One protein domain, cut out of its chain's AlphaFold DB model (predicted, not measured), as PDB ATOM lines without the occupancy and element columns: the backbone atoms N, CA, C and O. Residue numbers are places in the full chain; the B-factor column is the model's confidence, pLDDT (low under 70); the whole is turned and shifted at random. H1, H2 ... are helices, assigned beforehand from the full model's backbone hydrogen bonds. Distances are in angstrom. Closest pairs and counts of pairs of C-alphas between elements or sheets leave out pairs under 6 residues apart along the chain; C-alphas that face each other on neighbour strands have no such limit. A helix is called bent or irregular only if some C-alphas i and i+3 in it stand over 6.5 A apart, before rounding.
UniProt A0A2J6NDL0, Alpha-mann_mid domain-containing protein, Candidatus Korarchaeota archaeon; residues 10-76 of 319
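AT A GLANCE: This is residues 10 to 76 of the 319 residues of the protein "Alpha-mann_mid domain-containing protein" of Candidatus Korarchaeota archaeon (UniProt A0A2J6NDL0). Three separate helices are set round a long, unnamed stretch of chain: H1 lies on one side of it, H2 and H3 lie on the other, and residues 28 to 32 of the stretch run through the middle between them. No helix touches another, and past the middle the stretch goes on to a far turn round His 37 before it comes back to H2. The printed part has 67 residues with three named helices, in the order H1, H2, H3, and no named strand; the class is all helix, with 34 of the 67 residues in the helices. The whole is only just loose, close to compact, with a radius of gyration of the C-alphas of 13.1 A, and the C-alphas span 34 by 27 by 19 A.

HOW THE PARTS SIT: Begin with the longest helix, H1, residues 10 to 23, whose centre is at (-22.252, 13.785, 1.027). Look next at H2, residues 43 to 54, with its centre at (-5.477, 12.437, -10.493); H1 and H2 are apart, with no C-alpha of the one within 8 A of the other. By the same test H3, residues 66 to 73, with its centre at (-9.031, 5.812, 9.156), is apart from H1, and H2 and H3 are apart too. Within the backbones of H1 and H3 you will find every O i to N i+4 pair within hydrogen-bond range, and in H2 7 of 8.

IN THESE COORDINATES: Find C-alpha 10 at (-19.253, 15.192, -8.518); from there H1 runs, with z rising, to C-alpha 23 at (-24.494, 11.799, 10.301), 19.8 A from first to last C-alpha. Go on to Lys 43, where H2 begins; it runs mostly along y to Lys 54 and measures 17.2 A. H3 begins at Ala 66 and ends at C-alpha 73 at (-13.115, 8.951, 11.314), after 10.5 A. None of the three helices is bent or irregular.

THE WHOLE: The two C-alphas farthest apart are those of His 37 and Lys 75, 35.7 A, while those of Asn 10 and Leu 76, the first and last printed, are 23.3 A apart. Both links are long: residues 24 to 42, 19 residues, join H1 to H2, and 11 residues join H2 to H3. Along residues 24 to 42 the C-alphas lie 4 to 22 A from the mean of all C-alphas. The printed part has no cut. In the B-factor column of this model the mean pLDDT of the printed part is 90.9, and one printed residue, His 37, is under 70.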
ATOM      1  N   ASN A  10     -17.876  14.813  -8.857       92.19
ATOM      2  CA  ASN A  10     -19.253  15.192  -8.518       92.19
ATOM      3  C   ASN A  10     -19.926  14.172  -7.597       92.19
ATOM      4  O   ASN A  10     -20.703  14.560  -6.735       92.19
ATOM      5  N   TYR A  11     -19.589  12.891  -7.755       91.88
ATOM      6  CA  TYR A  11     -20.094  11.830  -6.892       91.88
ATOM      7  C   TYR A  11     -19.486  11.916  -5.484       91.88
ATOM      8  O   TYR A  11     -20.205  11.848  -4.499       91.88
ATOM      9  N   MET A  12     -18.172  12.151  -5.369       92.75
ATOM     10  CA  MET A  12     -17.541  12.346  -4.057       92.75
ATOM     11  C   MET A  12     -18.141  13.536  -3.300       92.75
ATOM     12  O   MET A  12     -18.400  13.430  -2.107       92.75
ATOM     13  N   LEU A  13     -18.382  14.657  -3.989       93.38
ATOM     14  CA  LEU A  13     -19.006  15.834  -3.384       93.38
ATOM     15  C   LEU A  13     -20.438  15.550  -2.919       93.38
ATOM     16  O   LEU A  13     -20.791  15.942  -1.812       93.38
ATOM     17  N   SER A  14     -21.252  14.857  -3.724       93.38
ATOM     18  CA  SER A  14     -22.630  14.536  -3.334       93.38
ATOM     19  C   SER A  14     -22.698  13.605  -2.125       93.38
ATOM     20  O   SER A  14     -23.501  13.843  -1.228       93.38
ATOM     21  N   GLU A  15     -21.840  12.582  -2.073       92.25
ATOM     22  CA  GLU A  15     -21.801  11.626  -0.958       92.25
ATOM     23  C   GLU A  15     -21.298  12.288   0.331       92.25
ATOM     24  O   GLU A  15     -21.858  12.060   1.398       92.25
ATOM     25  N   LEU A  16     -20.287  13.161   0.249       92.06
ATOM     26  CA  LEU A  16     -19.810  13.924   1.408       92.06
ATOM     27  C   LEU A  16     -20.888  14.861   1.970       92.06
ATOM     28  O   LEU A  16     -21.021  14.971   3.186       92.06
ATOM     29  N   GLU A  17     -21.670  15.521   1.112       93.06
ATOM     30  CA  GLU A  17     -22.795  16.353   1.558       93.06
ATOM     31  C   GLU A  17     -23.911  15.520   2.203       93.06
ATOM     32  O   GLU A  17     -24.534  15.956   3.172       93.06
ATOM     33  N   GLU A  18     -24.162  14.309   1.705       91.50
ATOM     34  CA  GLU A  18     -25.127  13.388   2.307       91.50
ATOM     35  C   GLU A  18     -24.673  12.870   3.676       91.50
ATOM     36  O   GLU A  18     -25.428  12.991   4.640       91.50
ATOM     37  N   LEU A  19     -23.430  12.392   3.790       89.12
ATOM     38  CA  LEU A  19     -22.831  11.956   5.057       89.12
ATOM     39  C   LEU A  19     -22.824  13.080   6.098       89.12
ATOM     40  O   LEU A  19     -23.151  12.869   7.267       89.12
ATOM     41  N   LYS A  20     -22.515  14.307   5.670       88.81
ATOM     42  CA  LYS A  20     -22.508  15.472   6.556       88.81
ATOM     43  C   LYS A  20     -23.913  15.826   7.030       88.81
ATOM     44  O   LYS A  20     -24.087  16.180   8.193       88.81
ATOM     45  N   ARG A  21     -24.908  15.752   6.142       89.31
ATOM     46  CA  ARG A  21     -26.307  16.064   6.459       89.31
ATOM     47  C   ARG A  21     -26.931  15.031   7.394       89.31
ATOM     48  O   ARG A  21     -27.663  15.425   8.295       89.31
ATOM     49  N   ASN A  22     -26.681  13.747   7.151       86.94
ATOM     50  CA  ASN A  22     -27.335  12.664   7.879       86.94
ATOM     51  C   ASN A  22     -26.630  12.371   9.210       86.94
ATOM     52  O   ASN A  22     -27.297  12.228  10.231       86.94
ATOM     53  N   ASP A  23     -25.293  12.350   9.201       84.56
ATOM     54  CA  ASP A  23     -24.494  11.799  10.301       84.56
ATOM     55  C   ASP A  23     -23.429  12.777  10.831       84.56
ATOM     56  O   ASP A  23     -22.666  12.449  11.736       84.56
ATOM     57  N   GLY A  24     -23.332  13.989  10.268       86.19
ATOM     58  CA  GLY A  24     -22.287  14.956  10.630       86.19
ATOM     59  C   GLY A  24     -20.878  14.549  10.179       86.19
ATOM     60  O   GLY A  24     -19.900  15.184  10.574       86.19
ATOM     61  N   ILE A  25     -20.759  13.515   9.342       87.88
ATOM     62  CA  ILE A  25     -19.486  12.960   8.874       87.88
ATOM     63  C   ILE A  25     -19.038  13.698   7.611       87.88
ATOM     64  O   ILE A  25     -19.756  13.753   6.620       87.88
ATOM     65  N   ASN A  26     -17.821  14.241   7.614       88.94
ATOM     66  CA  ASN A  26     -17.233  14.947   6.467       88.94
ATOM     67  C   ASN A  26     -15.977  14.257   5.903       88.94
ATOM     68  O   ASN A  26     -15.198  14.884   5.187       88.94
ATOM     69  N   VAL A  27     -15.784  12.976   6.225       90.81
ATOM     70  CA  VAL A  27     -14.708  12.125   5.709       90.81
ATOM     71  C   VAL A  27     -15.313  10.895   5.039       90.81
ATOM     72  O   VAL A  27     -16.288  10.332   5.526       90.81
ATOM     73  N   MET A  28     -14.737  10.458   3.922       91.88
ATOM     74  CA  MET A  28     -15.228   9.308   3.165       91.88
ATOM     75  C   MET A  28     -14.056   8.462   2.669       91.88
ATOM     76  O   MET A  28     -13.087   8.990   2.124       91.88
ATOM     77  N   LEU A  29     -14.175   7.139   2.800       93.62
ATOM     78  CA  LEU A  29     -13.325   6.197   2.081       93.62
ATOM     79  C   LEU A  29     -13.877   6.016   0.667       93.62
ATOM     80  O   LEU A  29     -14.986   5.517   0.496       93.62
ATOM     81  N   TYR A  30     -13.104   6.403  -0.345       93.19
ATOM     82  CA  TYR A  30     -13.475   6.191  -1.741       93.19
ATOM     83  C   TYR A  30     -12.650   5.058  -2.347       93.19
ATOM     84  O   TYR A  30     -11.429   5.166  -2.471       93.19
ATOM     85  N   LEU A  31     -13.324   3.982  -2.745       92.31
ATOM     86  CA  LEU A  31     -12.709   2.853  -3.435       92.31
ATOM     87  C   LEU A  31     -12.764   3.099  -4.949       92.31
ATOM     88  O   LEU A  31     -13.818   3.422  -5.492       92.31
ATOM     89  N   TYR A  32     -11.618   2.987  -5.620       91.00
ATOM     90  CA  TYR A  32     -11.478   3.194  -7.062       91.00
ATOM     91  C   TYR A  32     -10.665   2.061  -7.691       91.00
ATOM     92  O   TYR A  32      -9.796   1.473  -7.048       91.00
ATOM     93  N   GLY A  33     -10.927   1.795  -8.966       91.38
ATOM     94  CA  GLY A  33     -10.371   0.660  -9.701       91.38
ATOM     95  C   GLY A  33     -11.471  -0.189 -10.329       91.38
ATOM     96  O   GLY A  33     -12.644  -0.004 -10.032       91.38
ATOM     97  N   TYR A  34     -11.096  -1.091 -11.230       90.19
ATOM     98  CA  TYR A  34     -12.016  -2.016 -11.884       90.19
ATOM     99  C   TYR A  34     -11.991  -3.379 -11.184       90.19
ATOM    100  O   TYR A  34     -11.028  -4.135 -11.336       90.19
ATOM    101  N   GLY A  35     -13.017  -3.663 -10.383       81.25
ATOM    102  CA  GLY A  35     -13.042  -4.784  -9.438       81.25
ATOM    103  C   GLY A  35     -13.585  -6.078 -10.033       81.25
ATOM    104  O   GLY A  35     -12.888  -7.089 -10.035       81.25
ATOM    105  N   ASP A  36     -14.790  -6.023 -10.601       79.19
ATOM    106  CA  ASP A  36     -15.598  -7.212 -10.930       79.19
ATOM    107  C   ASP A  36     -14.979  -8.118 -12.019       79.19
ATOM    108  O   ASP A  36     -15.447  -9.226 -12.252       79.19
ATOM    109  N   HIS A  37     -13.923  -7.660 -12.704       69.19
ATOM    110  CA  HIS A  37     -13.295  -8.366 -13.831       69.19
ATOM    111  C   HIS A  37     -11.753  -8.294 -13.819       69.19
ATOM    112  O   HIS A  37     -11.114  -8.427 -14.863       69.19
ATOM    113  N   GLY A  38     -11.130  -8.028 -12.663       70.44
ATOM    114  CA  GLY A  38      -9.665  -8.095 -12.517       70.44
ATOM    115  C   GLY A  38      -8.867  -6.954 -13.169       70.44
ATOM    116  O   GLY A  38      -7.683  -7.119 -13.458       70.44
ATOM    117  N   GLY A  39      -9.480  -5.790 -13.409       79.06
ATOM    118  CA  GLY A  39      -8.819  -4.649 -14.059       79.06
ATOM    119  C   GLY A  39      -7.988  -3.761 -13.121       79.06
ATOM    120  O   GLY A  39      -7.069  -3.080 -13.573       79.06
ATOM    121  N   GLY A  40      -8.289  -3.765 -11.819       89.00
ATOM    122  CA  GLY A  40      -7.550  -3.026 -10.797       89.00
ATOM    123  C   GLY A  40      -7.453  -1.519 -11.068       89.00
ATOM    124  O   GLY A  40      -8.332  -0.905 -11.675       89.00
ATOM    125  N   ILE A  41      -6.378  -0.897 -10.587       91.81
ATOM    126  CA  ILE A  41      -6.135   0.540 -10.752       91.81
ATOM    127  C   ILE A  41      -5.339   0.789 -12.035       91.81
ATOM    128  O   ILE A  41      -4.289   0.193 -12.259       91.81
ATOM    129  N   VAL A  42      -5.784   1.760 -12.833       91.31
ATOM    130  CA  VAL A  42      -5.096   2.191 -14.058       91.31
ATOM    131  C   VAL A  42      -4.540   3.608 -13.932       91.31
ATOM    132  O   VAL A  42      -5.071   4.455 -13.215       91.31
ATOM    133  N   LYS A  43      -3.460   3.893 -14.672       94.25
ATOM    134  CA  LYS A  43      -2.654   5.123 -14.546       94.25
ATOM    135  C   LYS A  43      -3.460   6.423 -14.610       94.25
ATOM    136  O   LYS A  43      -3.111   7.381 -13.924       94.25
ATOM    137  N   TYR A  44      -4.495   6.490 -15.447       93.81
ATOM    138  CA  TYR A  44      -5.278   7.718 -15.583       93.81
ATOM    139  C   TYR A  44      -6.072   8.031 -14.306       93.81
ATOM    140  O   TYR A  44      -6.181   9.195 -13.958       93.81
ATOM    141  N   MET A  45      -6.528   7.022 -13.553       94.19
ATOM    142  CA  MET A  45      -7.269   7.237 -12.302       94.19
ATOM    143  C   MET A  45      -6.401   7.924 -11.247       94.19
ATOM    144  O   MET A  45      -6.878   8.787 -10.516       94.19
ATOM    145  N   ILE A  46      -5.113   7.566 -11.199       95.06
ATOM    146  CA  ILE A  46      -4.135   8.229 -10.333       95.06
ATOM    147  C   ILE A  46      -3.953   9.683 -10.765       95.06
ATOM    148  O   ILE A  46      -4.057  10.579  -9.936       95.06
ATOM    149  N   LYS A  47      -3.764   9.928 -12.068       95.44
ATOM    150  CA  LYS A  47      -3.639  11.293 -12.603       95.44
ATOM    151  C   LYS A  47      -4.880  12.143 -12.335       95.44
ATOM    152  O   LYS A  47      -4.746  13.322 -12.028       95.44
ATOM    153  N   ASP A  48      -6.068  11.561 -12.444       94.50
ATOM    154  CA  ASP A  48      -7.326  12.251 -12.179       94.50
ATOM    155  C   ASP A  48      -7.446  12.620 -10.697       94.50
ATOM    156  O   ASP A  48      -7.853  13.735 -10.378       94.50
ATOM    157  N   ALA A  49      -7.032  11.732  -9.788       94.62
ATOM    158  CA  ALA A  49      -6.986  12.019  -8.356       94.62
ATOM    159  C   ALA A  49      -5.941  13.102  -8.019       94.62
ATOM    160  O   ALA A  49      -6.253  14.049  -7.301       94.62
ATOM    161  N   GLU A  50      -4.740  13.035  -8.602       95.50
ATOM    162  CA  GLU A  50      -3.706  14.077  -8.470       95.50
ATOM    163  C   GLU A  50      -4.159  15.428  -9.048       95.50
ATOM    164  O   GLU A  50      -3.820  16.492  -8.526       95.50
ATOM    165  N   CYS A  51      -4.924  15.411 -10.142       95.19
ATOM    166  CA  CYS A  51      -5.532  16.608 -10.716       95.19
ATOM    167  C   CYS A  51      -6.593  17.178  -9.767       95.19
ATOM    168  O   CYS A  51      -6.627  18.385  -9.514       95.19
ATOM    169  N   MET A  52      -7.414  16.306  -9.179       94.75
ATOM    170  CA  MET A  52      -8.446  16.673  -8.212       94.75
ATOM    171  C   MET A  52      -7.850  17.351  -6.975       94.75
ATOM    172  O   MET A  52      -8.356  18.401  -6.589       94.75
ATOM    173  N   GLN A  53      -6.731  16.840  -6.447       95.25
ATOM    174  CA  GLN A  53      -5.970  17.446  -5.341       95.25
ATOM    175  C   GLN A  53      -5.532  18.891  -5.608       95.25
ATOM    176  O   GLN A  53      -5.401  19.683  -4.680       95.25
ATOM    177  N   LYS A  54      -5.287  19.242  -6.874       94.69
ATOM    178  CA  LYS A  54      -4.782  20.564  -7.281       94.69
ATOM    179  C   LYS A  54      -5.881  21.505  -7.773       94.69
ATOM    180  O   LYS A  54      -5.605  22.672  -8.037       94.69
ATOM    181  N   THR A  55      -7.107  21.013  -7.940       94.56
ATOM    182  CA  THR A  55      -8.194  21.758  -8.585       94.56
ATOM    183  C   THR A  55      -9.082  22.443  -7.542       94.56
ATOM    184  O   THR A  55      -9.725  21.747  -6.756       94.56
ATOM    185  N   PRO A  56      -9.211  23.785  -7.555       92.31
ATOM    186  CA  PRO A  56     -10.133  24.491  -6.668       92.31
ATOM    187  C   PRO A  56     -11.586  24.010  -6.804       92.31
ATOM    188  O   PRO A  56     -12.067  23.706  -7.899       92.31
ATOM    189  N   GLY A  57     -12.296  23.933  -5.678       88.81
ATOM    190  CA  GLY A  57     -13.681  23.445  -5.630       88.81
ATOM    191  C   GLY A  57     -13.825  21.939  -5.875       88.81
ATOM    192  O   GLY A  57     -14.911  21.470  -6.216       88.81
ATOM    193  N   SER A  58     -12.736  21.176  -5.794       92.38
ATOM    194  CA  SER A  58     -12.752  19.715  -5.689       92.38
ATOM    195  C   SER A  58     -12.708  19.280  -4.219       92.38
ATOM    196  O   SER A  58     -12.291  20.077  -3.376       92.38
ATOM    197  N   PRO A  59     -13.139  18.048  -3.884       91.38
ATOM    198  CA  PRO A  59     -12.968  17.524  -2.532       91.38
ATOM    199  C   PRO A  59     -11.478  17.400  -2.184       91.38
ATOM    200  O   PRO A  59     -10.638  17.224  -3.071       91.38
ATOM    201  N   HIS A  60     -11.157  17.462  -0.890       92.50
ATOM    202  CA  HIS A  60      -9.817  17.139  -0.400       92.50
ATOM    203  C   HIS A  60      -9.600  15.629  -0.525       92.50
ATOM    204  O   HIS A  60     -10.286  14.849   0.133       92.50
ATOM    205  N   VAL A  61      -8.695  15.219  -1.415       93.94
ATOM    206  CA  VAL A  61      -8.432  13.807  -1.726       93.94
ATOM    207  C   VAL A  61      -7.025  13.445  -1.282       93.94
ATOM    208  O   VAL A  61      -6.064  14.110  -1.653       93.94
ATOM    209  N   GLU A  62      -6.878  12.340  -0.563       94.06
ATOM    210  CA  GLU A  62      -5.578  11.785  -0.190       94.06
ATOM    211  C   GLU A  62      -5.527  10.298  -0.536       94.06
ATOM    212  O   GLU A  62      -6.491   9.561  -0.321       94.06
ATOM    213  N   PHE A  63      -4.392   9.847  -1.075       95.50
ATOM    214  CA  PHE A  63      -4.133   8.417  -1.191       95.50
ATOM    215  C   PHE A  63      -3.811   7.866   0.194       95.50
ATOM    216  O   PHE A  63      -2.921   8.368   0.880       95.50
ATOM    217  N   GLY A  64      -4.520   6.819   0.597       94.19
ATOM    218  CA  GLY A  64      -4.391   6.259   1.930       94.19
ATOM    219  C   GLY A  64      -4.836   4.809   1.996       94.19
ATOM    220  O   GLY A  64      -5.035   4.138   0.987       94.19
ATOM    221  N   THR A  65      -4.987   4.327   3.221       95.50
ATOM    222  CA  THR A  65      -5.440   2.966   3.511       95.50
ATOM    223  C   THR A  65      -6.783   3.018   4.232       95.50
ATOM    224  O   THR A  65      -7.128   4.027   4.848       95.50
ATOM    225  N   ALA A  66      -7.519   1.905   4.252       94.94
ATOM    226  CA  ALA A  66      -8.703   1.794   5.106       94.94
ATOM    227  C   ALA A  66      -8.366   2.108   6.579       94.94
ATOM    228  O   ALA A  66      -9.136   2.771   7.268       94.94
ATOM    229  N   ARG A  67      -7.168   1.718   7.045       96.12
ATOM    230  CA  ARG A  67      -6.689   2.018   8.403       96.12
ATOM    231  C   ARG A  67      -6.584   3.521   8.668       96.12
ATOM    232  O   ARG A  67      -7.049   3.972   9.708       96.12
ATOM    233  N   SER A  68      -5.983   4.290   7.757       94.19
ATOM    234  CA  SER A  68      -5.866   5.744   7.937       94.19
ATOM    235  C   SER A  68      -7.234   6.423   7.908       94.19
ATOM    236  O   SER A  68      -7.477   7.302   8.723       94.19
ATOM    237  N   PHE A  69      -8.151   5.962   7.050       93.12
ATOM    238  CA  PHE A  69      -9.534   6.444   7.050       93.12
ATOM    239  C   PHE A  69     -10.213   6.245   8.411       93.12
ATOM    240  O   PHE A  69     -10.736   7.206   8.966       93.12
ATOM    241  N   PHE A  70     -10.165   5.035   8.980       92.56
ATOM    242  CA  PHE A  70     -10.774   4.789  10.289       92.56
ATOM    243  C   PHE A  70     -10.113   5.621  11.394       92.56
ATOM    244  O   PHE A  70     -10.817   6.147  12.251       92.56
ATOM    245  N   HIS A  71      -8.789   5.815  11.360       91.75
ATOM    246  CA  HIS A  71      -8.114   6.719  12.299       91.75
ATOM    247  C   HIS A  71      -8.622   8.165  12.210       91.75
ATOM    248  O   HIS A  71      -8.781   8.796  13.250       91.75
ATOM    249  N   GLU A  72      -8.879   8.694  11.010       90.31
ATOM    250  CA  GLU A  72      -9.453  10.037  10.853       90.31
ATOM    251  C   GLU A  72     -10.926  10.087  11.265       90.31
ATOM    252  O   GLU A  72     -11.335  11.014  11.962       90.31
ATOM    253  N   LEU A  73     -11.709   9.059  10.921       89.81
ATOM    254  CA  LEU A  73     -13.115   8.951  11.314       89.81
ATOM    255  C   LEU A  73     -13.277   9.026  12.840       89.81
ATOM    256  O   LEU A  73     -14.123   9.770  13.326       89.81
ATOM    257  N   TYR A  74     -12.422   8.332  13.601       88.38
ATOM    258  CA  TYR A  74     -12.459   8.351  15.068       88.38
ATOM    259  C   TYR A  74     -12.051   9.690  15.702       88.38
ATOM    260  O   TYR A  74     -12.333   9.907  16.879       88.38
ATOM    261  N   LYS A  75     -11.406  10.596  14.957       89.38
ATOM    262  CA  LYS A  75     -11.080  11.949  15.440       89.38
ATOM    263  C   LYS A  75     -12.243  12.927  15.282       89.38
ATOM    264  O   LYS A  75     -12.189  14.012  15.863       89.38
ATOM    265  N   LEU A  76     -13.264  12.588  14.490       84.44
ATOM    266  CA  LEU A  76     -14.375  13.496  14.233       84.44
ATOM    267  C   LEU A  76     -15.231  13.715  15.493       84.44
ATOM    268  O   LEU A  76     -15.562  12.754  16.198       84.44
TER     269      LEU A  76